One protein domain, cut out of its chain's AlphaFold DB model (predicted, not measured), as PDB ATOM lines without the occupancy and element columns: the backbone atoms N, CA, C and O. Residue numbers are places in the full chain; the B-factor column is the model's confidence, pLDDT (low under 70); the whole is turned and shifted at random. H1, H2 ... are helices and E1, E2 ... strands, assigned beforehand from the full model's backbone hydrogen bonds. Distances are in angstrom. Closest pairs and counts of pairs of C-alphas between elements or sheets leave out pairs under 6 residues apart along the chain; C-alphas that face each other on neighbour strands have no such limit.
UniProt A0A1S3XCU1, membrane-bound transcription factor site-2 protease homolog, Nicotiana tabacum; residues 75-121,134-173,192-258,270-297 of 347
ATOM      1  N   ASP A  75      77.250 162.527 103.077       94.12
ATOM      2  CA  ASP A  75      76.133 163.331 103.569       94.12
ATOM      3  C   ASP A  75      76.569 164.218 104.743       94.12
ATOM      4  O   ASP A  75      77.527 163.890 105.450       94.12
ATOM      5  N   VAL A  76      75.865 165.328 104.961       95.25
ATOM      6  CA  VAL A  76      76.130 166.283 106.047       95.25
ATOM      7  C   VAL A  76      74.815 166.659 106.716       95.25
ATOM      8  O   VAL A  76      73.862 167.070 106.058       95.25
ATOM      9  N   SER A  77      74.770 166.565 108.043       94.31
ATOM     10  CA  SER A  77      73.604 166.975 108.820       94.31
ATOM     11  C   SER A  77      73.336 168.475 108.629       94.31
ATOM     12  O   SER A  77      74.232 169.282 108.913       94.31
ATOM     13  N   PRO A  78      72.116 168.886 108.231       90.81
ATOM     14  CA  PRO A  78      71.806 170.283 107.923       90.81
ATOM     15  C   PRO A  78      71.886 171.198 109.150       90.81
ATOM     16  O   PRO A  78      72.130 172.391 109.005       90.81
ATOM     17  N   THR A  79      71.712 170.651 110.357       89.44
ATOM     18  CA  THR A  79      71.796 171.394 111.624       89.44
ATOM     19  C   THR A  79      73.223 171.552 112.143       89.44
ATOM     20  O   THR A  79      73.433 172.244 113.137       89.44
ATOM     21  N   SER A  80      74.201 170.891 111.518       88.94
ATOM     22  CA  SER A  80      75.592 170.955 111.958       88.94
ATOM     23  C   SER A  80      76.298 172.209 111.425       88.94
ATOM     24  O   SER A  80      76.001 172.634 110.310       88.94
ATOM     25  N   PRO A  81      77.310 172.746 112.134       87.31
ATOM     26  CA  PRO A  81      78.152 173.838 111.625       87.31
ATOM     27  C   PRO A  81      78.912 173.505 110.327       87.31
ATOM     28  O   PRO A  81      79.500 174.383 109.707       87.31
ATOM     29  N   LEU A  82      78.926 172.231 109.920       90.44
ATOM     30  CA  LEU A  82      79.620 171.738 108.733       90.44
ATOM     31  C   LEU A  82      78.778 171.890 107.455       90.44
ATOM     32  O   LEU A  82      79.345 171.899 106.363       90.44
ATOM     33  N   SER A  83      77.451 172.034 107.573       89.00
ATOM     34  CA  SER A  83      76.522 172.077 106.430       89.00
ATOM     35  C   SER A  83      76.695 173.303 105.532       89.00
ATOM     36  O   SER A  83      76.365 173.244 104.351       89.00
ATOM     37  N   GLY A  84      77.242 174.398 106.069       85.94
ATOM     38  CA  GLY A  84      77.546 175.610 105.306       85.94
ATOM     39  C   GLY A  84      78.801 175.511 104.433       85.94
ATOM     40  O   GLY A  84      78.995 176.352 103.558       85.94
ATOM     41  N   TYR A  85      79.644 174.495 104.650       89.81
ATOM     42  CA  TYR A  85      80.963 174.397 104.019       89.81
ATOM     43  C   TYR A  85      81.163 173.111 103.220       89.81
ATOM     44  O   TYR A  85      81.736 173.164 102.136       89.81
ATOM     45  N   LEU A  86      80.705 171.970 103.744       92.88
ATOM     46  CA  LEU A  86      80.891 170.661 103.123       92.88
ATOM     47  C   LEU A  86      79.653 170.240 102.335       92.88
ATOM     48  O   LEU A  86      78.523 170.350 102.805       92.88
ATOM     49  N   SER A  87      79.883 169.689 101.149       91.94
ATOM     50  CA  SER A  87      78.863 169.111 100.281       91.94
ATOM     51  C   SER A  87      79.177 167.648  99.948       91.94
ATOM     52  O   SER A  87      80.344 167.251  99.913       91.94
ATOM     53  N   PRO A  88      78.159 166.819  99.644       91.94
ATOM     54  CA  PRO A  88      78.385 165.461  99.163       91.94
ATOM     55  C   PRO A  88      79.321 165.424  97.944       91.94
ATOM     56  O   PRO A  88      79.075 166.087  96.933       91.94
ATOM     57  N   GLY A  89      80.372 164.611  98.036       89.88
ATOM     58  CA  GLY A  89      81.443 164.475  97.049       89.88
ATOM     59  C   GLY A  89      82.729 165.230  97.392       89.88
ATOM     60  O   GLY A  89      83.757 164.936  96.781       89.88
ATOM     61  N   ASP A  90      82.702 166.155  98.354       91.44
ATOM     62  CA  ASP A  90      83.917 166.801  98.852       91.44
ATOM     63  C   ASP A  90      84.814 165.784  99.572       91.44
ATOM     64  O   ASP A  90      84.335 164.821 100.174       91.44
ATOM     65  N   VAL A  91      86.128 165.995  99.516       92.00
ATOM     66  CA  VAL A  91      87.122 165.123 100.158       92.00
ATOM     67  C   VAL A  91      87.827 165.894 101.258       92.00
ATOM     68  O   VAL A  91      88.401 166.949 101.002       92.00
ATOM     69  N   ILE A  92      87.798 165.373 102.481       93.94
ATOM     70  CA  ILE A  92      88.506 165.956 103.620       93.94
ATOM     71  C   ILE A  92      89.996 165.637 103.484       93.94
ATOM     72  O   ILE A  92      90.375 164.478 103.336       93.94
ATOM     73  N   ILE A  93      90.836 166.670 103.558       92.06
ATOM     74  CA  ILE A  93      92.288 166.568 103.366       92.06
ATOM     75  C   ILE A  93      93.023 166.626 104.701       92.06
ATOM     76  O   ILE A  93      93.942 165.839 104.928       92.06
ATOM     77  N   SER A  94      92.678 167.577 105.572       91.31
ATOM     78  CA  SER A  94      93.397 167.767 106.834       91.31
ATOM     79  C   SER A  94      92.571 168.435 107.922       91.31
ATOM     80  O   SER A  94      91.694 169.245 107.623       91.31
ATOM     81  N   LEU A  95      92.939 168.156 109.173       89.75
ATOM     82  CA  LEU A  95      92.475 168.840 110.378       89.75
ATOM     83  C   LEU A  95      93.657 169.550 111.046       89.75
ATOM     84  O   LEU A  95      94.658 168.906 111.345       89.75
ATOM     85  N   ASP A  96      93.566 170.867 111.240       85.75
ATOM     86  CA  ASP A  96      94.644 171.726 111.764       85.75
ATOM     87  C   ASP A  96      95.990 171.533 111.039       85.75
ATOM     88  O   ASP A  96      97.062 171.486 111.645       85.75
ATOM     89  N   GLY A  97      95.930 171.343 109.718       83.25
ATOM     90  CA  GLY A  97      97.094 171.056 108.874       83.25
ATOM     91  C   GLY A  97      97.629 169.620 108.972       83.25
ATOM     92  O   GLY A  97      98.551 169.261 108.236       83.25
ATOM     93  N   ILE A  98      97.058 168.764 109.825       85.94
ATOM     94  CA  ILE A  98      97.397 167.339 109.887       85.94
ATOM     95  C   ILE A  98      96.578 166.588 108.841       85.94
ATOM     96  O   ILE A  98      95.351 166.535 108.914       85.94
ATOM     97  N   ARG A  99      97.270 166.009 107.857       89.38
ATOM     98  CA  ARG A  99      96.657 165.235 106.773       89.38
ATOM     99  C   ARG A  99      95.883 164.026 107.314       89.38
ATOM    100  O   ARG A  99      96.387 163.333 108.194       89.38
ATOM    101  N   ILE A 100      94.702 163.787 106.746       91.00
ATOM    102  CA  ILE A 100      93.814 162.660 107.038       91.00
ATOM    103  C   ILE A 100      93.615 161.863 105.749       91.00
ATOM    104  O   ILE A 100      93.063 162.380 104.782       91.00
ATOM    105  N   ASN A 101      94.038 160.603 105.735       88.50
ATOM    106  CA  ASN A 101      93.965 159.754 104.542       88.50
ATOM    107  C   ASN A 101      92.744 158.821 104.552       88.50
ATOM    108  O   ASN A 101      92.256 158.425 103.496       88.50
ATOM    109  N   ASN A 102      92.226 158.473 105.732       88.56
ATOM    110  CA  ASN A 102      91.144 157.496 105.882       88.56
ATOM    111  C   ASN A 102      90.231 157.786 107.089       88.56
ATOM    112  O   ASN A 102      90.493 158.665 107.916       88.56
ATOM    113  N   LEU A 103      89.128 157.035 107.197       90.69
ATOM    114  CA  LEU A 103      88.132 157.202 108.268       90.69
ATOM    115  C   LEU A 103      88.660 156.873 109.673       90.69
ATOM    116  O   LEU A 103      88.115 157.367 110.671       90.69
ATOM    117  N   GLN A 104      89.676 156.015 109.768       91.06
ATOM    118  CA  GLN A 104      90.278 155.656 111.046       91.06
ATOM    119  C   GLN A 104      91.079 156.838 111.596       91.06
ATOM    120  O   GLN A 104      90.859 157.223 112.744       91.06
ATOM    121  N   GLU A 105      91.917 157.460 110.765       91.44
ATOM    122  CA  GLU A 105      92.661 158.679 111.098       91.44
ATOM    123  C   GLU A 105      91.714 159.829 111.459       91.44
ATOM    124  O   GLU A 105      91.929 160.500 112.465       91.44
ATOM    125  N   TRP A 106      90.611 160.001 110.720       91.00
ATOM    126  CA  TRP A 106      89.558 160.963 111.070       91.00
ATOM    127  C   TRP A 106      89.015 160.743 112.489       91.00
ATOM    128  O   TRP A 106      88.948 161.670 113.298       91.00
ATOM    129  N   SER A 107      88.655 159.497 112.821       91.56
ATOM    130  CA  SER A 107      88.127 159.153 114.147       91.56
ATOM    131  C   SER A 107      89.164 159.330 115.256       91.56
ATOM    132  O   SER A 107      88.811 159.773 116.348       91.56
ATOM    133  N   GLN A 108      90.423 158.975 114.995       91.25
ATOM    134  CA  GLN A 108      91.525 159.145 115.941       91.25
ATOM    135  C   GLN A 108      91.817 160.625 116.189       91.25
ATOM    136  O   GLN A 108      91.978 161.026 117.336       91.25
ATOM    137  N   MET A 109      91.821 161.443 115.136       88.50
ATOM    138  CA  MET A 109      92.072 162.876 115.251       88.50
ATOM    139  C   MET A 109      90.988 163.580 116.065       88.50
ATOM    140  O   MET A 109      91.307 164.357 116.958       88.50
ATOM    141  N   ILE A 110      89.714 163.256 115.826       89.31
ATOM    142  CA  ILE A 110      88.599 163.756 116.644       89.31
ATOM    143  C   ILE A 110      88.788 163.378 118.117       89.31
ATOM    144  O   ILE A 110      88.605 164.224 118.984       89.31
ATOM    145  N   ALA A 111      89.199 162.138 118.411       89.19
ATOM    146  CA  ALA A 111      89.433 161.698 119.786       89.19
ATOM    147  C   ALA A 111      90.580 162.476 120.461       89.19
ATOM    148  O   ALA A 111      90.421 162.927 121.595       89.19
ATOM    149  N   ILE A 112      91.695 162.685 119.750       86.25
ATOM    150  CA  ILE A 112      92.843 163.475 120.226       86.25
ATOM    151  C   ILE A 112      92.434 164.930 120.481       86.25
ATOM    152  O   ILE A 112      92.787 165.498 121.513       86.25
ATOM    153  N   LEU A 113      91.671 165.534 119.563       83.19
ATOM    154  CA  LEU A 113      91.158 166.893 119.724       83.19
ATOM    155  C   LEU A 113      90.248 166.988 120.953       83.19
ATOM    156  O   LEU A 113      90.444 167.880 121.778       83.19
ATOM    157  N   THR A 114      89.306 166.057 121.127       83.81
ATOM    158  CA  THR A 114      88.436 166.013 122.311       83.81
ATOM    159  C   THR A 114      89.250 165.939 123.603       83.81
ATOM    160  O   THR A 114      88.998 166.719 124.522       83.81
ATOM    161  N   GLU A 115      90.245 165.051 123.676       81.00
ATOM    162  CA  GLU A 115      91.104 164.913 124.857       81.00
ATOM    163  C   GLU A 115      91.895 166.200 125.138       81.00
ATOM    164  O   GLU A 115      91.936 166.669 126.278       81.00
ATOM    165  N   HIS A 116      92.472 166.818 124.105       76.88
ATOM    166  CA  HIS A 116      93.217 168.069 124.235       76.88
ATOM    167  C   HIS A 116      92.344 169.196 124.807       76.88
ATOM    168  O   HIS A 116      92.745 169.865 125.761       76.88
ATOM    169  N   TYR A 117      91.127 169.370 124.278       73.00
ATOM    170  CA  TYR A 117      90.185 170.397 124.737       73.00
ATOM    171  C   TYR A 117      89.591 170.118 126.129       73.00
ATOM    172  O   TYR A 117      89.199 171.056 126.826       73.00
ATOM    173  N   GLN A 118      89.516 168.855 126.558       70.00
ATOM    174  CA  GLN A 118      89.116 168.493 127.923       70.00
ATOM    175  C   GLN A 118      90.251 168.728 128.927       70.00
ATOM    176  O   GLN A 118      90.032 169.296 129.998       70.00
ATOM    177  N   ASN A 119      91.481 168.350 128.581       65.44
ATOM    178  CA  ASN A 119      92.642 168.536 129.451       65.44
ATOM    179  C   ASN A 119      92.992 170.017 129.642       65.44
ATOM    180  O   ASN A 119      93.320 170.421 130.761       65.44
ATOM    181  N   SER A 120      92.840 170.848 128.606       60.69
ATOM    182  CA  SER A 120      92.999 172.301 128.741       60.69
ATOM    183  C   SER A 120      91.984 172.918 129.714       60.69
ATOM    184  O   SER A 120      92.306 173.898 130.377       60.69
ATOM    185  N   GLN A 121      90.789 172.328 129.859       55.53
ATOM    186  CA  GLN A 121      89.766 172.775 130.818       55.53
ATOM    187  C   GLN A 121      90.036 172.299 132.254       55.53
ATOM    188  O   GLN A 121      89.745 173.019 133.208       55.53
ATOM    189  N   VAL A 134      99.212 178.921 125.538       56.38
ATOM    190  CA  VAL A 134      98.996 179.841 124.429       56.38
ATOM    191  C   VAL A 134      98.266 179.079 123.331       56.38
ATOM    192  O   VAL A 134      98.882 178.553 122.413       56.38
ATOM    193  N   GLY A 135      96.938 179.008 123.439       71.62
ATOM    194  CA  GLY A 135      96.074 178.341 122.466       71.62
ATOM    195  C   GLY A 135      96.329 178.766 121.012       71.62
ATOM    196  O   GLY A 135      97.091 179.685 120.716       71.62
ATOM    197  N   LYS A 136      95.679 178.077 120.070       83.00
ATOM    198  CA  LYS A 136      95.817 178.339 118.630       83.00
ATOM    199  C   LYS A 136      95.550 179.810 118.297       83.00
ATOM    200  O   LYS A 136      94.422 180.261 118.450       83.00
ATOM    201  N   GLY A 137      96.557 180.531 117.822       86.75
ATOM    202  CA  GLY A 137      96.445 181.932 117.429       86.75
ATOM    203  C   GLY A 137      96.926 182.215 116.009       86.75
ATOM    204  O   GLY A 137      97.452 181.340 115.314       86.75
ATOM    205  N   TYR A 138      96.754 183.469 115.600       88.38
ATOM    206  CA  TYR A 138      97.115 183.998 114.289       88.38
ATOM    207  C   TYR A 138      97.804 185.358 114.409       88.38
ATOM    208  O   TYR A 138      97.423 186.189 115.232       88.38
ATOM    209  N   CYS A 139      98.795 185.597 113.560       89.12
ATOM    210  CA  CYS A 139      99.486 186.869 113.440       89.12
ATOM    211  C   CYS A 139      98.684 187.830 112.560       89.12
ATOM    212  O   CYS A 139      98.801 187.811 111.332       89.12
ATOM    213  N   VAL A 140      97.889 188.686 113.197       89.81
ATOM    214  CA  VAL A 140      97.027 189.665 112.530       89.81
ATOM    215  C   VAL A 140      97.801 190.971 112.309       89.81
ATOM    216  O   VAL A 140      98.334 191.522 113.275       89.81
ATOM    217  N   PRO A 141      97.915 191.471 111.063       90.38
ATOM    218  CA  PRO A 141      98.563 192.747 110.765       90.38
ATOM    219  C   PRO A 141      97.762 193.931 111.301       90.38
ATOM    220  O   PRO A 141      96.531 193.916 111.264       90.38
ATOM    221  N   TYR A 142      98.456 194.991 111.725       86.81
ATOM    222  CA  TYR A 142      97.809 196.186 112.286       86.81
ATOM    223  C   TYR A 142      96.775 196.835 111.356       86.81
ATOM    224  O   TYR A 142      95.778 197.346 111.850       86.81
ATOM    225  N   SER A 143      96.926 196.723 110.033       84.94
ATOM    226  CA  SER A 143      95.921 197.203 109.074       84.94
ATOM    227  C   SER A 143      94.552 196.534 109.247       84.94
ATOM    228  O   SER A 143      93.532 197.211 109.224       84.94
ATOM    229  N   LEU A 144      94.518 195.214 109.480       84.75
ATOM    230  CA  LEU A 144      93.269 194.485 109.736       84.75
ATOM    231  C   LEU A 144      92.729 194.763 111.142       84.75
ATOM    232  O   LEU A 144      91.523 194.713 111.363       84.75
ATOM    233  N   ILE A 145      93.611 195.076 112.094       82.06
ATOM    234  CA  ILE A 145      93.216 195.464 113.453       82.06
ATOM    235  C   ILE A 145      92.513 196.826 113.426       82.06
ATOM    236  O   ILE A 145      91.463 196.973 114.043       82.06
ATOM    237  N   GLU A 146      93.044 197.797 112.683       78.75
ATOM    238  CA  GLU A 146      92.456 199.136 112.540       78.75
ATOM    239  C   GLU A 146      91.085 199.115 111.842       78.75
ATOM    240  O   GLU A 146      90.202 199.900 112.189       78.75
ATOM    241  N   GLU A 147      90.881 198.194 110.896       74.25
ATOM    242  CA  GLU A 147      89.591 197.975 110.226       74.25
ATOM    243  C   GLU A 147      88.589 197.185 111.089       74.25
ATOM    244  O   GLU A 147      87.377 197.238 110.856       74.25
ATOM    245  N   SER A 148      89.074 196.453 112.095       70.50
ATOM    246  CA  SER A 148      88.239 195.596 112.935       70.50
ATOM    247  C   SER A 148      87.379 196.382 113.928       70.50
ATOM    248  O   SER A 148      87.735 197.452 114.429       70.50
ATOM    249  N   LYS A 149      86.216 195.821 114.270       69.88
ATOM    250  CA  LYS A 149      85.308 196.440 115.239       69.88
ATOM    251  C   LYS A 149      85.798 196.167 116.663       69.88
ATOM    252  O   LYS A 149      85.680 195.045 117.157       69.88
ATOM    253  N   HIS A 150      86.299 197.206 117.325       65.81
ATOM    254  CA  HIS A 150      86.683 197.153 118.735       65.81
ATOM    255  C   HIS A 150      85.459 196.959 119.648       65.81
ATOM    256  O   HIS A 150      84.461 197.680 119.521       65.81
ATOM    257  N   ILE A 151      85.540 196.032 120.606       62.41
ATOM    258  CA  ILE A 151      84.542 195.895 121.674       62.41
ATOM    259  C   ILE A 151      85.161 196.345 122.996       62.41
ATOM    260  O   ILE A 151      85.961 195.647 123.611       62.41
ATOM    261  N   SER A 152      84.707 197.495 123.497       51.72
ATOM    262  CA  SER A 152      84.989 197.893 124.875       51.72
ATOM    263  C   SER A 152      84.124 197.062 125.824       51.72
ATOM    264  O   SER A 152      82.896 197.126 125.753       51.72
ATOM    265  N   LEU A 153      84.758 196.327 126.740       52.28
ATOM    266  CA  LEU A 153      84.108 195.582 127.825       52.28
ATOM    267  C   LEU A 153      83.190 196.507 128.645       52.28
ATOM    268  O   LEU A 153      83.641 197.234 129.530       52.28
ATOM    269  N   LYS A 154      81.888 196.500 128.348       38.72
ATOM    270  CA  LYS A 154      80.872 197.262 129.084       38.72
ATOM    271  C   LYS A 154      79.679 196.354 129.395       38.72
ATOM    272  O   LYS A 154      78.629 196.458 128.775       38.72
ATOM    273  N   GLY A 155      79.854 195.464 130.372       44.16
ATOM    274  CA  GLY A 155      78.815 194.547 130.867       44.16
ATOM    275  C   GLY A 155      79.047 193.070 130.520       44.16
ATOM    276  O   GLY A 155      80.004 192.730 129.834       44.16
ATOM    277  N   ASN A 156      78.169 192.197 131.036       45.34
ATOM    278  CA  ASN A 156      78.275 190.727 130.982       45.34
ATOM    279  C   ASN A 156      77.876 190.087 129.632       45.34
ATOM    280  O   ASN A 156      77.798 188.864 129.553       45.34
ATOM    281  N   GLU A 157      77.612 190.869 128.583       51.16
ATOM    282  CA  GLU A 157      77.291 190.351 127.245       51.16
ATOM    283  C   GLU A 157      78.409 190.717 126.268       51.16
ATOM    284  O   GLU A 157      78.495 191.835 125.764       51.16
ATOM    285  N   THR A 158      79.301 189.755 126.035       54.78
ATOM    286  CA  THR A 158      80.445 189.856 125.122       54.78
ATOM    287  C   THR A 158      80.208 188.975 123.898       54.78
ATOM    288  O   THR A 158      80.832 187.924 123.757       54.78
ATOM    289  N   SER A 159      79.277 189.358 123.025       60.81
ATOM    290  CA  SER A 159      79.093 188.691 121.733       60.81
ATOM    291  C   SER A 159      79.441 189.637 120.588       60.81
ATOM    292  O   SER A 159      79.000 190.788 120.542       60.81
ATOM    293  N   CYS A 160      80.266 189.150 119.662       70.12
ATOM    294  CA  CYS A 160      80.450 189.813 118.381       70.12
ATOM    295  C   CYS A 160      79.120 189.778 117.607       70.12
ATOM    296  O   CYS A 160      78.419 188.765 117.657       70.12
ATOM    297  N   PRO A 161      78.739 190.871 116.926       68.19
ATOM    298  CA  PRO A 161      77.594 190.850 116.026       68.19
ATOM    299  C   PRO A 161      77.877 189.943 114.814       68.19
ATOM    300  O   PRO A 161      79.021 189.845 114.373       68.19
ATOM    301  N   ASP A 162      76.824 189.351 114.248       65.19
ATOM    302  CA  ASP A 162      76.849 188.625 112.965       65.19
ATOM    303  C   ASP A 162      77.768 187.372 112.940       65.19
ATOM    304  O   ASP A 162      77.859 186.650 113.930       65.19
ATOM    305  N   GLU A 163      78.405 187.070 111.797       68.19
ATOM    306  CA  GLU A 163      79.326 185.930 111.569       68.19
ATOM    307  C   GLU A 163      80.749 186.149 112.137       68.19
ATOM    308  O   GLU A 163      81.661 185.352 111.898       68.19
ATOM    309  N   LEU A 164      80.976 187.244 112.869       78.88
ATOM    310  CA  LEU A 164      82.291 187.601 113.400       78.88
ATOM    311  C   LEU A 164      82.644 186.766 114.635       78.88
ATOM    312  O   LEU A 164      81.815 186.529 115.514       78.88
ATOM    313  N   SER A 165      83.913 186.376 114.745       82.12
ATOM    314  CA  SER A 165      84.433 185.657 115.909       82.12
ATOM    315  C   SER A 165      85.210 186.605 116.832       82.12
ATOM    316  O   SER A 165      85.945 187.463 116.335       82.12
ATOM    317  N   PRO A 166      85.058 186.488 118.165       82.38
ATOM    318  CA  PRO A 166      85.819 187.292 119.112       82.38
ATOM    319  C   PRO A 166      87.255 186.775 119.213       82.38
ATOM    320  O   PRO A 166      87.483 185.589 119.440       82.38
ATOM    321  N   PHE A 167      88.219 187.679 119.108       83.62
ATOM    322  CA  PHE A 167      89.632 187.412 119.324       83.62
ATOM    323  C   PHE A 167      90.194 188.345 120.388       83.62
ATOM    324  O   PHE A 167      89.777 189.496 120.509       83.62
ATOM    325  N   ILE A 168      91.170 187.845 121.138       81.94
ATOM    326  CA  ILE A 168      91.906 188.612 122.137       81.94
ATOM    327  C   ILE A 168      93.386 188.659 121.771       81.94
ATOM    328  O   ILE A 168      93.963 187.653 121.345       81.94
ATOM    329  N   THR A 169      93.999 189.829 121.937       80.62
ATOM    330  CA  THR A 169      95.451 189.964 121.817       80.62
ATOM    331  C   THR A 169      96.155 189.313 122.997       80.62
ATOM    332  O   THR A 169      95.748 189.452 124.151       80.62
ATOM    333  N   ILE A 170      97.250 188.615 122.715       74.25
ATOM    334  CA  ILE A 170      98.124 188.064 123.748       74.25
ATOM    335  C   ILE A 170      99.540 188.606 123.581       74.25
ATOM    336  O   ILE A 170     100.097 188.636 122.484       74.25
ATOM    337  N   GLN A 171     100.134 189.043 124.690       64.75
ATOM    338  CA  GLN A 171     101.541 189.422 124.726       64.75
ATOM    339  C   GLN A 171     102.370 188.189 125.082       64.75
ATOM    340  O   GLN A 171     102.172 187.567 126.125       64.75
ATOM    341  N   CYS A 172     103.300 187.824 124.205       63.44
ATOM    342  CA  CYS A 172     104.281 186.791 124.498       63.44
ATOM    343  C   CYS A 172     105.269 187.292 125.542       63.44
ATOM    344  O   CYS A 172     105.980 188.261 125.291       63.44
ATOM    345  N   LEU A 173     105.351 186.617 126.688       55.84
ATOM    346  CA  LEU A 173     106.455 186.844 127.612       55.84
ATOM    347  C   LEU A 173     107.709 186.173 127.036       55.84
ATOM    348  O   LEU A 173     107.751 184.948 126.888       55.84
ATOM    349  N   GLY A 192      94.012 192.050 127.387       60.88
ATOM    350  CA  GLY A 192      94.148 192.111 125.936       60.88
ATOM    351  C   GLY A 192      92.905 192.727 125.291       60.88
ATOM    352  O   GLY A 192      91.776 192.512 125.740       60.88
ATOM    353  N   GLU A 193      93.133 193.525 124.255       71.19
ATOM    354  CA  GLU A 193      92.085 194.192 123.489       71.19
ATOM    355  C   GLU A 193      91.232 193.145 122.753       71.19
ATOM    356  O   GLU A 193      91.771 192.188 122.181       71.19
ATOM    357  N   LEU A 194      89.903 193.293 122.808       78.69
ATOM    358  CA  LEU A 194      88.961 192.357 122.195       78.69
ATOM    359  C   LEU A 194      88.490 192.890 120.843       78.69
ATOM    360  O   LEU A 194      87.863 193.950 120.756       78.69
ATOM    361  N   HIS A 195      88.754 192.113 119.799       83.50
ATOM    362  CA  HIS A 195      88.427 192.455 118.422       83.50
ATOM    363  C   HIS A 195      87.529 191.396 117.801       83.50
ATOM    364  O   HIS A 195      87.714 190.198 118.012       83.50
ATOM    365  N   CYS A 196      86.564 191.841 117.005       85.25
ATOM    366  CA  CYS A 196      85.746 190.958 116.188       85.25
ATOM    367  C   CYS A 196      86.324 190.887 114.782       85.25
ATOM    368  O   CYS A 196      86.418 191.911 114.103       85.25
ATOM    369  N   LEU A 197      86.685 189.682 114.353       86.06
ATOM    370  CA  LEU A 197      87.295 189.431 113.051       86.06
ATOM    371  C   LEU A 197      86.547 188.304 112.330       86.06
ATOM    372  O   LEU A 197      85.997 187.399 112.967       86.06
ATOM    373  N   TYR A 198      86.533 188.346 110.999       84.81
ATOM    374  CA  TYR A 198      86.000 187.250 110.196       84.81
ATOM    375  C   TYR A 198      86.973 186.077 110.208       84.81
ATOM    376  O   TYR A 198      88.168 186.238 109.960       84.81
ATOM    377  N   ALA A 199      86.457 184.869 110.437       83.25
ATOM    378  CA  ALA A 199      87.280 183.664 110.399       83.25
ATOM    379  C   ALA A 199      87.965 183.485 109.029       83.25
ATOM    380  O   ALA A 199      89.119 183.064 108.969       83.25
ATOM    381  N   THR A 200      87.289 183.860 107.936       82.69
ATOM    382  CA  THR A 200      87.809 183.772 106.561       82.69
ATOM    383  C   THR A 200      89.068 184.599 106.335       82.69
ATOM    384  O   THR A 200      89.975 184.137 105.649       82.69
ATOM    385  N   ASP A 201      89.149 185.780 106.944       83.94
ATOM    386  CA  ASP A 201      90.250 186.725 106.723       83.94
ATOM    387  C   ASP A 201      91.509 186.308 107.494       83.94
ATOM    388  O   ASP A 201      92.626 186.717 107.177       83.94
ATOM    389  N   ILE A 202      91.330 185.456 108.506       85.62
ATOM    390  CA  ILE A 202      92.376 185.032 109.434       85.62
ATOM    391  C   ILE A 202      92.983 183.677 109.047       85.62
ATOM    392  O   ILE A 202      94.154 183.421 109.324       85.62
ATOM    393  N   LEU A 203      92.215 182.808 108.383       84.00
ATOM    394  CA  LEU A 203      92.622 181.440 108.036       84.00
ATOM    395  C   LEU A 203      93.965 181.355 107.292       84.00
ATOM    396  O   LEU A 203      94.754 180.446 107.562       84.00
ATOM    397  N   ASN A 204      94.243 182.323 106.415       81.06
ATOM    398  CA  ASN A 204      95.452 182.366 105.585       81.06
ATOM    399  C   ASN A 204      96.636 183.093 106.249       81.06
ATOM    400  O   ASN A 204      97.707 183.205 105.650       81.06
ATOM    401  N   LEU A 205      96.466 183.598 107.473       87.38
ATOM    402  CA  LEU A 205      97.524 184.296 108.195       87.38
ATOM    403  C   LEU A 205      98.526 183.321 108.823       87.38
ATOM    404  O   LEU A 205      98.242 182.148 109.079       87.38
ATOM    405  N   GLU A 206      99.723 183.842 109.098       86.81
ATOM    406  CA  GLU A 206     100.761 183.132 109.842       86.81
ATOM    407  C   GLU A 206     100.230 182.725 111.222       86.81
ATOM    408  O   GLU A 206      99.575 183.510 111.908       86.81
ATOM    409  N   LYS A 207     100.485 181.479 111.623       86.69
ATOM    410  CA  LYS A 207      99.998 180.939 112.892       86.69
ATOM    411  C   LYS A 207     100.910 181.379 114.034       86.69
ATOM    412  O   LYS A 207     102.128 181.379 113.886       86.69
ATOM    413  N   CYS A 208     100.320 181.665 115.187       84.69
ATOM    414  CA  CYS A 208     101.041 181.893 116.432       84.69
ATOM    415  C   CYS A 208     100.440 181.052 117.569       84.69
ATOM    416  O   CYS A 208      99.333 180.529 117.464       84.69
ATOM    417  N   GLY A 209     101.185 180.896 118.656       77.25
ATOM    418  CA  GLY A 209     100.783 180.119 119.827       77.25
ATOM    419  C   GLY A 209     101.276 178.676 119.804       77.25
ATOM    420  O   GLY A 209     101.824 178.192 118.813       77.25
ATOM    421  N   ASP A 210     101.156 177.997 120.937       70.69
ATOM    422  CA  ASP A 210     101.635 176.627 121.155       70.69
ATOM    423  C   ASP A 210     100.574 175.556 120.831       70.69
ATOM    424  O   ASP A 210     100.918 174.394 120.616       70.69
ATOM    425  N   GLY A 211      99.303 175.952 120.687       71.38
ATOM    426  CA  GLY A 211      98.179 175.049 120.410       71.38
ATOM    427  C   GLY A 211      98.131 174.424 119.005       71.38
ATOM    428  O   GLY A 211      97.271 173.581 118.738       71.38
ATOM    429  N   TRP A 212      99.024 174.811 118.088       76.31
ATOM    430  CA  TRP A 212      99.153 174.210 116.754       76.31
ATOM    431  C   TRP A 212     100.122 173.027 116.825       76.31
ATOM    432  O   TRP A 212     101.335 173.205 116.698       76.31
ATOM    433  N   GLY A 213      99.589 171.824 117.054       61.28
ATOM    434  CA  GLY A 213     100.277 170.594 117.487       61.28
ATOM    435  C   GLY A 213     101.464 170.031 116.680       61.28
ATOM    436  O   GLY A 213     101.729 168.836 116.785       61.28
ATOM    437  N   ARG A 214     102.219 170.823 115.904       54.78
ATOM    438  CA  ARG A 214     103.501 170.430 115.286       54.78
ATOM    439  C   ARG A 214     104.575 171.520 115.153       54.78
ATOM    440  O   ARG A 214     105.637 171.211 114.614       54.78
ATOM    441  N   ILE A 215     104.411 172.740 115.672       47.59
ATOM    442  CA  ILE A 215     105.504 173.735 115.624       47.59
ATOM    443  C   ILE A 215     106.415 173.569 116.851       47.59
ATOM    444  O   ILE A 215     106.454 174.401 117.749       47.59
ATOM    445  N   ARG A 216     107.178 172.470 116.897       41.34
ATOM    446  CA  ARG A 216     108.254 172.282 117.887       41.34
ATOM    447  C   ARG A 216     109.543 172.930 117.387       41.34
ATOM    448  O   ARG A 216     110.553 172.260 117.196       41.34
ATOM    449  N   ASN A 217     109.501 174.237 117.154       42.78
ATOM    450  CA  ASN A 217     110.725 175.025 117.077       42.78
ATOM    451  C   ASN A 217     111.035 175.521 118.491       42.78
ATOM    452  O   ASN A 217     110.141 175.955 119.199       42.78
ATOM    453  N   ASN A 218     112.300 175.473 118.909       42.97
ATOM    454  CA  ASN A 218     112.779 175.916 120.232       42.97
ATOM    455  C   ASN A 218     112.602 177.435 120.501       42.97
ATOM    456  O   ASN A 218     113.165 177.960 121.456       42.97
ATOM    457  N   ARG A 219     111.869 178.153 119.640       48.59
ATOM    458  CA  ARG A 219     111.415 179.532 119.848       48.59
ATOM    459  C   ARG A 219     109.977 179.490 120.347       48.59
ATOM    460  O   ARG A 219     109.209 178.659 119.874       48.59
ATOM    461  N   SER A 220     109.604 180.412 121.232       54.59
ATOM    462  CA  SER A 220     108.197 180.668 121.543       54.59
ATOM    463  C   SER A 220     107.432 180.851 120.227       54.59
ATOM    464  O   SER A 220     107.661 181.796 119.473       54.59
ATOM    465  N   SER A 221     106.542 179.909 119.912       60.66
ATOM    466  CA  SER A 221     105.754 179.886 118.672       60.66
ATOM    467  C   SER A 221     104.698 180.991 118.623       60.66
ATOM    468  O   SER A 221     103.890 181.044 117.708       60.66
ATOM    469  N   CYS A 222     104.674 181.873 119.618       67.62
ATOM    470  CA  CYS A 222     103.731 182.971 119.730       67.62
ATOM    471  C   CYS A 222     104.268 184.302 119.154       67.62
ATOM    472  O   CYS A 222     103.529 185.281 119.095       67.62
ATOM    473  N   LEU A 223     105.524 184.344 118.693       74.31
ATOM    474  CA  LEU A 223     106.137 185.542 118.113       74.31
ATOM    475  C   LEU A 223     105.672 185.787 116.670       74.31
ATOM    476  O   LEU A 223     105.909 184.965 115.790       74.31
ATOM    477  N   CYS A 224     105.093 186.962 116.436       81.75
ATOM    478  CA  CYS A 224     104.760 187.482 115.112       81.75
ATOM    479  C   CYS A 224     105.803 188.509 114.633       81.75
ATOM    480  O   CYS A 224     106.614 189.011 115.415       81.75
ATOM    481  N   SER A 225     105.787 188.841 113.337       83.50
ATOM    482  CA  SER A 225     106.583 189.953 112.786       83.50
ATOM    483  C   SER A 225     106.204 191.300 113.429       83.50
ATOM    484  O   SER A 225     105.104 191.446 113.949       83.50
ATOM    485  N   LYS A 226     107.109 192.294 113.404       78.94
ATOM    486  CA  LYS A 226     106.967 193.580 114.136       78.94
ATOM    487  C   LYS A 226     105.708 194.394 113.789       78.94
ATOM    488  O   LYS A 226     105.338 195.281 114.548       78.94
ATOM    489  N   ASP A 227     105.100 194.131 112.641       85.06
ATOM    490  CA  ASP A 227     103.904 194.767 112.081       85.06
ATOM    491  C   ASP A 227     102.610 193.962 112.328       85.06
ATOM    492  O   ASP A 227     101.556 194.280 111.770       85.06
ATOM    493  N   LYS A 228     102.685 192.905 113.143       88.31
ATOM    494  CA  LYS A 228     101.587 191.982 113.427       88.31
ATOM    495  C   LYS A 228     101.509 191.683 114.920       88.31
ATOM    496  O   LYS A 228     102.527 191.611 115.604       88.31
ATOM    497  N   ALA A 229     100.306 191.421 115.408       86.06
ATOM    498  CA  ALA A 229     100.071 190.968 116.773       86.06
ATOM    499  C   ALA A 229      99.448 189.567 116.783       86.06
ATOM    500  O   ALA A 229      98.734 189.189 115.856       86.06
ATOM    501  N   CYS A 230      99.735 188.786 117.826       85.44
ATOM    502  CA  CYS A 230      99.174 187.448 117.980       85.44
ATOM    503  C   CYS A 230      97.774 187.532 118.603       85.44
ATOM    504  O   CYS A 230      97.613 188.006 119.732       85.44
ATOM    505  N   PHE A 231      96.770 187.064 117.864       85.38
ATOM    506  CA  PHE A 231      95.376 186.993 118.293       85.38
ATOM    507  C   PHE A 231      94.939 185.549 118.469       85.38
ATOM    508  O   PHE A 231      95.180 184.709 117.604       85.38
ATOM    509  N   VAL A 232      94.240 185.274 119.566       84.00
ATOM    510  CA  VAL A 232      93.685 183.952 119.880       84.00
ATOM    511  C   VAL A 232      92.158 184.060 119.931       84.00
ATOM    512  O   VAL A 232      91.649 185.027 120.508       84.00
ATOM    513  N   PRO A 233      91.405 183.118 119.328       85.31
ATOM    514  CA  PRO A 233      89.952 183.127 119.381       85.31
ATOM    515  C   PRO A 233      89.475 182.887 120.815       85.31
ATOM    516  O   PRO A 233      89.966 182.000 121.519       85.31
ATOM    517  N   LEU A 234      88.491 183.670 121.248       79.25
ATOM    518  CA  LEU A 234      87.849 183.512 122.545       79.25
ATOM    519  C   LEU A 234      86.706 182.499 122.414       79.25
ATOM    520  O   LEU A 234      85.674 182.778 121.807       79.25
ATOM    521  N   LEU A 235      86.899 181.310 122.983       77.62
ATOM    522  CA  LEU A 235      85.962 180.192 122.870       77.62
ATOM    523  C   LEU A 235      85.218 179.956 124.184       77.62
ATOM    524  O   LEU A 235      85.798 180.029 125.269       77.62
ATOM    525  N   SER A 236      83.937 179.608 124.080       71.06
ATOM    526  CA  SER A 236      83.157 179.101 125.211       71.06
ATOM    527  C   SER A 236      83.639 177.711 125.641       71.06
ATOM    528  O   SER A 236      84.189 176.944 124.850       71.06
ATOM    529  N   THR A 237      83.387 177.344 126.897       70.00
ATOM    530  CA  THR A 237      83.699 176.009 127.433       70.00
ATOM    531  C   THR A 237      83.093 174.899 126.567       70.00
ATOM    532  O   THR A 237      81.896 174.931 126.285       70.00
ATOM    533  N   GLY A 238      83.899 173.909 126.170       69.50
ATOM    534  CA  GLY A 238      83.450 172.788 125.331       69.50
ATOM    535  C   GLY A 238      83.356 173.086 123.831       69.50
ATOM    536  O   GLY A 238      83.033 172.182 123.064       69.50
ATOM    537  N   VAL A 239      83.659 174.313 123.398       78.19
ATOM    538  CA  VAL A 239      83.730 174.689 121.982       78.19
ATOM    539  C   VAL A 239      85.180 174.634 121.517       78.19
ATOM    540  O   VAL A 239      86.077 175.164 122.170       78.19
ATOM    541  N   ALA A 240      85.402 174.003 120.374       83.56
ATOM    542  CA  ALA A 240      86.700 173.902 119.737       83.56
ATOM    543  C   ALA A 240      86.788 174.777 118.493       83.56
ATOM    544  O   ALA A 240      85.802 174.966 117.786       83.56
ATOM    545  N   TRP A 241      88.005 175.237 118.214       86.94
ATOM    546  CA  TRP A 241      88.403 175.880 116.969       86.94
ATOM    547  C   TRP A 241      89.289 174.916 116.178       86.94
ATOM    548  O   TRP A 241      90.388 174.552 116.627       86.94
ATOM    549  N   VAL A 242      88.790 174.434 115.042       88.56
ATOM    550  CA  VAL A 242      89.469 173.415 114.229       88.56
ATOM    551  C   VAL A 242      89.467 173.843 112.771       88.56
ATOM    552  O   VAL A 242      88.407 174.066 112.193       88.56
ATOM    553  N   GLU A 243      90.645 173.938 112.160       90.56
ATOM    554  CA  GLU A 243      90.740 174.199 110.722       90.56
ATOM    555  C   GLU A 243      90.524 172.910 109.941       90.56
ATOM    556  O   GLU A 243      91.204 171.913 110.178       90.56
ATOM    557  N   ILE A 244      89.601 172.930 108.987       92.31
ATOM    558  CA  ILE A 244      89.318 171.795 108.113       92.31
ATOM    559  C   ILE A 244      89.660 172.203 106.689       92.31
ATOM    560  O   ILE A 244      89.040 173.111 106.133       92.31
ATOM    561  N   ALA A 245      90.627 171.507 106.091       92.38
ATOM    562  CA  ALA A 245      90.906 171.625 104.667       92.38
ATOM    563  C   ALA A 245      90.203 170.498 103.914       92.38
ATOM    564  O   ALA A 245      90.282 169.329 104.307       92.38
ATOM    565  N   TYR A 246      89.550 170.844 102.813       93.00
ATOM    566  CA  TYR A 246      88.847 169.913 101.944       93.00
ATOM    567  C   TYR A 246      89.066 170.283 100.477       93.00
ATOM    568  O   TYR A 246      89.454 171.407 100.158       93.00
ATOM    569  N   SER A 247      88.822 169.340  99.571       90.62
ATOM    570  CA  SER A 247      88.800 169.603  98.134       90.62
ATOM    571  C   SER A 247      87.452 169.318  97.510       90.62
ATOM    572  O   SER A 247      86.840 168.283  97.784       90.62
ATOM    573  N   ASN A 248      87.058 170.199  96.594       85.50
ATOM    574  CA  ASN A 248      85.922 169.983  95.709       85.50
ATOM    575  C   ASN A 248      86.190 168.838  94.702       85.50
ATOM    576  O   ASN A 248      87.344 168.581  94.341       85.50
ATOM    577  N   PRO A 249      85.137 168.188  94.170       74.88
ATOM    578  CA  PRO A 249      85.261 167.151  93.151       74.88
ATOM    579  C   PRO A 249      86.054 167.587  91.894       74.88
ATOM    580  O   PRO A 249      85.913 168.732  91.441       74.88
ATOM    581  N   PRO A 250      86.781 166.666  91.221       64.69
ATOM    582  CA  PRO A 250      87.685 166.973  90.097       64.69
ATOM    583  C   PRO A 250      87.059 167.741  88.915       64.69
ATOM    584  O   PRO A 250      87.732 168.528  88.244       64.69
ATOM    585  N   LEU A 251      85.763 167.540  88.650       62.28
ATOM    586  CA  LEU A 251      85.036 168.261  87.597       62.28
ATOM    587  C   LEU A 251      84.826 169.742  87.926       62.28
ATOM    588  O   LEU A 251      85.001 170.588  87.052       62.28
ATOM    589  N   GLN A 252      84.464 170.055  89.173       63.66
ATOM    590  CA  GLN A 252      84.287 171.439  89.629       63.66
ATOM    591  C   GLN A 252      85.640 172.159  89.696       63.66
ATOM    592  O   GLN A 252      85.752 173.330  89.347       63.66
ATOM    593  N   CYS A 253      86.687 171.413  90.038       65.50
ATOM    594  CA  CYS A 253      88.077 171.844  90.014       65.50
ATOM    595  C   CYS A 253      88.600 172.266  88.634       65.50
ATOM    596  O   CYS A 253      89.199 173.332  88.497       65.50
ATOM    597  N   SER A 254      88.364 171.452  87.598       55.88
ATOM    598  CA  SER A 254      88.863 171.738  86.241       55.88
ATOM    599  C   SER A 254      88.233 173.000  85.640       55.88
ATOM    600  O   SER A 254      88.889 173.743  84.912       55.88
ATOM    601  N   GLN A 255      86.975 173.288  85.987       54.12
ATOM    602  CA  GLN A 255      86.302 174.521  85.568       54.12
ATOM    603  C   GLN A 255      86.879 175.760  86.266       54.12
ATOM    604  O   GLN A 255      87.022 176.807  85.637       54.12
ATOM    605  N   LEU A 256      87.283 175.635  87.534       52.22
ATOM    606  CA  LEU A 256      87.828 176.743  88.319       52.22
ATOM    607  C   LEU A 256      89.258 177.127  87.891       52.22
ATOM    608  O   LEU A 256      89.597 178.309  87.867       52.22
ATOM    609  N   GLY A 257      90.065 176.149  87.462       46.44
ATOM    610  CA  GLY A 257      91.419 176.375  86.938       46.44
ATOM    611  C   GLY A 257      91.478 177.115  85.594       46.44
ATOM    612  O   GLY A 257      92.527 177.639  85.235       46.44
ATOM    613  N   THR A 258      90.362 177.211  84.860       44.91
ATOM    614  CA  THR A 258      90.329 177.894  83.550       44.91
ATOM    615  C   THR A 258      90.048 179.401  83.677       44.91
ATOM    616  O   THR A 258      90.230 180.143  82.716       44.91
ATOM    617  N   ASN A 270      96.265 175.528  95.268       64.00
ATOM    618  CA  ASN A 270      95.490 174.696  94.369       64.00
ATOM    619  C   ASN A 270      94.031 175.172  94.481       64.00
ATOM    620  O   ASN A 270      93.460 175.015  95.559       64.00
ATOM    621  N   PRO A 271      93.409 175.726  93.421       66.94
ATOM    622  CA  PRO A 271      92.081 176.352  93.505       66.94
ATOM    623  C   PRO A 271      90.985 175.369  93.954       66.94
ATOM    624  O   PRO A 271      89.879 175.767  94.309       66.94
ATOM    625  N   CYS A 272      91.299 174.076  93.937       81.81
ATOM    626  CA  CYS A 272      90.486 172.987  94.449       81.81
ATOM    627  C   CYS A 272      90.406 172.880  95.963       81.81
ATOM    628  O   CYS A 272      89.436 172.311  96.458       81.81
ATOM    629  N   VAL A 273      91.445 173.314  96.670       87.75
ATOM    630  CA  VAL A 273      91.572 173.129  98.111       87.75
ATOM    631  C   VAL A 273      91.036 174.373  98.791       87.75
ATOM    632  O   VAL A 273      91.463 175.487  98.502       87.75
ATOM    633  N   LYS A 274      90.086 174.170  99.694       89.44
ATOM    634  CA  LYS A 274      89.499 175.218 100.515       89.44
ATOM    635  C   LYS A 274      89.679 174.857 101.974       89.44
ATOM    636  O   LYS A 274      89.668 173.682 102.339       89.44
ATOM    637  N   THR A 275      89.788 175.886 102.797       90.38
ATOM    638  CA  THR A 275      89.891 175.749 104.245       90.38
ATOM    639  C   THR A 275      88.771 176.544 104.886       90.38
ATOM    640  O   THR A 275      88.444 177.640 104.433       90.38
ATOM    641  N   PHE A 276      88.173 175.989 105.930       91.81
ATOM    642  CA  PHE A 276      87.229 176.696 106.785       91.81
ATOM    643  C   PHE A 276      87.488 176.349 108.250       91.81
ATOM    644  O   PHE A 276      88.196 175.386 108.557       91.81
ATOM    645  N   VAL A 277      86.912 177.132 109.159       90.19
ATOM    646  CA  VAL A 277      86.983 176.867 110.597       90.19
ATOM    647  C   VAL A 277      85.697 176.199 111.052       90.19
ATOM    648  O   VAL A 277      84.604 176.731 110.871       90.19
ATOM    649  N   PHE A 278      85.835 175.054 111.705       90.44
ATOM    650  CA  PHE A 278      84.785 174.473 112.520       90.44
ATOM    651  C   PHE A 278      84.834 175.068 113.930       90.44
ATOM    652  O   PHE A 278      85.854 174.968 114.617       90.44
ATOM    653  N   VAL A 279      83.711 175.660 114.347       86.75
ATOM    654  CA  VAL A 279      83.484 176.183 115.698       86.75
ATOM    655  C   VAL A 279      82.323 175.412 116.324       86.75
ATOM    656  O   VAL A 279      81.169 175.590 115.934       86.75
ATOM    657  N   GLY A 280      82.614 174.521 117.269       84.56
ATOM    658  CA  GLY A 280      81.591 173.689 117.912       84.56
ATOM    659  C   GLY A 280      82.159 172.609 118.828       84.56
ATOM    660  O   GLY A 280      83.367 172.532 119.037       84.56
ATOM    661  N   ASP A 281      81.289 171.760 119.376       86.38
ATOM    662  CA  ASP A 281      81.713 170.577 120.135       86.38
ATOM    663  C   ASP A 281      82.336 169.546 119.185       86.38
ATOM    664  O   ASP A 281      81.677 169.055 118.264       86.38
ATOM    665  N   VAL A 282      83.595 169.183 119.427       85.06
ATOM    666  CA  VAL A 282      84.337 168.194 118.629       85.06
ATOM    667  C   VAL A 282      83.610 166.844 118.594       85.06
ATOM    668  O   VAL A 282      83.598 166.172 117.563       85.06
ATOM    669  N   ASN A 283      82.918 166.456 119.671       85.69
ATOM    670  CA  ASN A 283      82.187 165.186 119.714       85.69
ATOM    671  C   ASN A 283      80.988 165.166 118.757       85.69
ATOM    672  O   ASN A 283      80.596 164.099 118.281       85.69
ATOM    673  N   SER A 284      80.434 166.336 118.430       89.00
ATOM    674  CA  SER A 284      79.342 166.471 117.462       89.00
ATOM    675  C   SER A 284      79.810 166.343 116.008       89.00
ATOM    676  O   SER A 284      79.001 166.060 115.125       89.00
ATOM    677  N   MET A 285      81.113 166.474 115.743       89.12
ATOM    678  CA  MET A 285      81.692 166.468 114.397       89.12
ATOM    679  C   MET A 285      81.548 165.107 113.707       89.12
ATOM    680  O   MET A 285      81.102 165.029 112.564       89.12
ATOM    681  N   LYS A 286      81.855 164.017 114.422       88.50
ATOM    682  CA  LYS A 286      81.777 162.647 113.892       88.50
ATOM    683  C   LYS A 286      80.363 162.224 113.454       88.50
ATOM    684  O   LYS A 286      80.250 161.705 112.349       88.50
ATOM    685  N   PRO A 287      79.298 162.396 114.261       91.00
ATOM    686  CA  PRO A 287      77.944 162.022 113.846       91.00
ATOM    687  C   PRO A 287      77.319 162.995 112.834       91.00
ATOM    688  O   PRO A 287      76.319 162.647 112.214       91.00
ATOM    689  N   SER A 288      77.879 164.198 112.662       92.88
ATOM    690  CA  SER A 288      77.331 165.216 111.758       92.88
ATOM    691  C   SER A 288      77.673 164.999 110.284       92.88
ATOM    692  O   SER A 288      77.035 165.614 109.434       92.88
ATOM    693  N   VAL A 289      78.660 164.156 109.966       94.19
ATOM    694  CA  VAL A 289      79.086 163.898 108.584       94.19
ATOM    695  C   VAL A 289      79.183 162.404 108.336       94.19
ATOM    696  O   VAL A 289      79.861 161.672 109.057       94.19
ATOM    697  N   LEU A 290      78.533 161.956 107.268       94.56
ATOM    698  CA  LEU A 290      78.679 160.606 106.759       94.56
ATOM    699  C   LEU A 290      79.870 160.562 105.801       94.56
ATOM    700  O   LEU A 290      79.873 161.257 104.788       94.56
ATOM    701  N   LEU A 291      80.869 159.737 106.113       94.00
ATOM    702  CA  LEU A 291      82.111 159.627 105.345       94.00
ATOM    703  C   LEU A 291      82.306 158.219 104.765       94.00
ATOM    704  O   LEU A 291      81.787 157.238 105.299       94.00
ATOM    705  N   THR A 292      83.115 158.118 103.710       92.75
ATOM    706  CA  THR A 292      83.649 156.854 103.172       92.75
ATOM    707  C   THR A 292      85.124 156.991 102.782       92.75
ATOM    708  O   THR A 292      85.565 158.076 102.410       92.75
ATOM    709  N   SER A 293      85.902 155.903 102.877       92.19
ATOM    710  CA  SER A 293      87.319 155.874 102.462       92.19
ATOM    711  C   SER A 293      87.476 155.717 100.945       92.19
ATOM    712  O   SER A 293      88.596 155.704 100.440       92.19
ATOM    713  N   TYR A 294      86.364 155.555 100.221       91.19
ATOM    714  CA  TYR A 294      86.345 155.261  98.797       91.19
ATOM    715  C   TYR A 294      85.853 156.446  97.978       91.19
ATOM    716  O   TYR A 294      84.773 156.984  98.208       91.19
ATOM    717  N   GLN A 295      86.615 156.792  96.951       89.81
ATOM    718  CA  GLN A 295      86.286 157.866  96.022       89.81
ATOM    719  C   GLN A 295      86.024 157.272  94.638       89.81
ATOM    720  O   GLN A 295      86.884 156.549  94.130       89.81
ATOM    721  N   PRO A 296      84.875 157.523  93.994       89.88
ATOM    722  CA  PRO A 296      84.634 157.023  92.649       89.88
ATOM    723  C   PRO A 296      85.626 157.649  91.658       89.88
ATOM    724  O   PRO A 296      85.798 158.866  91.609       89.88
ATOM    725  N   ARG A 297      86.265 156.813  90.831       86.12
ATOM    726  CA  ARG A 297      87.185 157.263  89.769       86.12
ATOM    727  C   ARG A 297      86.466 158.041  88.671       86.12
ATOM    728  O   ARG A 297      87.066 158.897  88.024       86.12
TER     729      ARG A 297
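This is residues 75 to 121, 134 to 173, 192 to 258 and 270 to 297 of the 347 residues of the protein "membrane-bound transcription factor site-2 protease homolog" of Nicotiana tabacum (UniProt A0A1S3XCU1). Two lobes lie end to end: one is a twisted sheet, E1, E6 and E7, with the long helix H1 over E1 and E6, and the other a curled sheet, E2, E5, E3 and E4, like part of a barrel. The short helix H3 lies between the two sheets; H5 is beside H1, and H4 and E8 lie farthest from the middle. The printed part has 182 residues, with five named helices and eight named strands in the order E1 H1 E2 H2 E3 E4 H3 E5 E6 H4 E7 H5 E8. The class is mixed, and both sheets are antiparallel. The whole is compact, with a radius of gyration of the C-alphas of 17.5 A and spans of 52 by 42 by 38 A.

E1, residues 91 to 95, and E7, residues 273 to 280, are edge strands of a strongly twisted sheet with E6, residues 240 to 247, as inner strand. N 93 and O 245 are 2.8 A apart, and N 244 and O 276 2.9 A, within hydrogen-bond range. H1, residues 103 to 121, is on this sheet at a height of 9.9 A, along the strands, at 8 degrees to E6 on the local plane. With residues 107 to 114 alone it touches H5, residues 282 to 288, opposite ways at a shallow tilt of 32 degrees; the closest C-alphas are Thr 114 and Val 282, 5.9 A. E8, residues 289 to 296, pairs with no named strand and bends by 79 degrees at residue 293. The other sheet runs E2, residues 137 to 141, E5, residues 228 to 233, E3, residues 165 to 169, and E4, residues 194 to 197. N 138 and O 231 are 2.8 A apart, N 232 and O 168 3.0 A, and N 167 and O 195 2.8 A. H2, residues 142 to 147, is only just at this sheet's level, at 4.0 A. H3, residues 199 to 202, only grazes both sheets. E2, H2, E3, with E5 between the two strands in the sheet, and E4, H3, E5, with E3 between them, are split strand-helix-strand units, each two strands of one sheet that are not neighbours with a helix between them along the chain, and both crossovers are right-handed. H4, residues 250 to 256, touches no helix. Every O i to N i+4 pair is within range in H2, 14 of 15 in H1, 2 of 3 in H4 and 1 of 3 in H5, where 2 of 4 O i to N i+3 pairs are; H3 is too short for an i+4 pair.

E1 begins at C-alpha 91 (87.122, 165.123, 100.158). H1 is 27.5 A long, E6 22.1 A, E7 22.2 A and E8 18.2 A, ending at C-alpha 296 (84.634, 157.023, 92.649).

Cuts after residues 121, 173 and 258 leave C-alpha gaps of 13.3, 13.5 and 12.4 A. The links H2 to E3 and H3 to E5 are long. Mean pLDDT of the printed part is 78.7; 44 residues are under 70, among them 149 to 159 and 213 to 222.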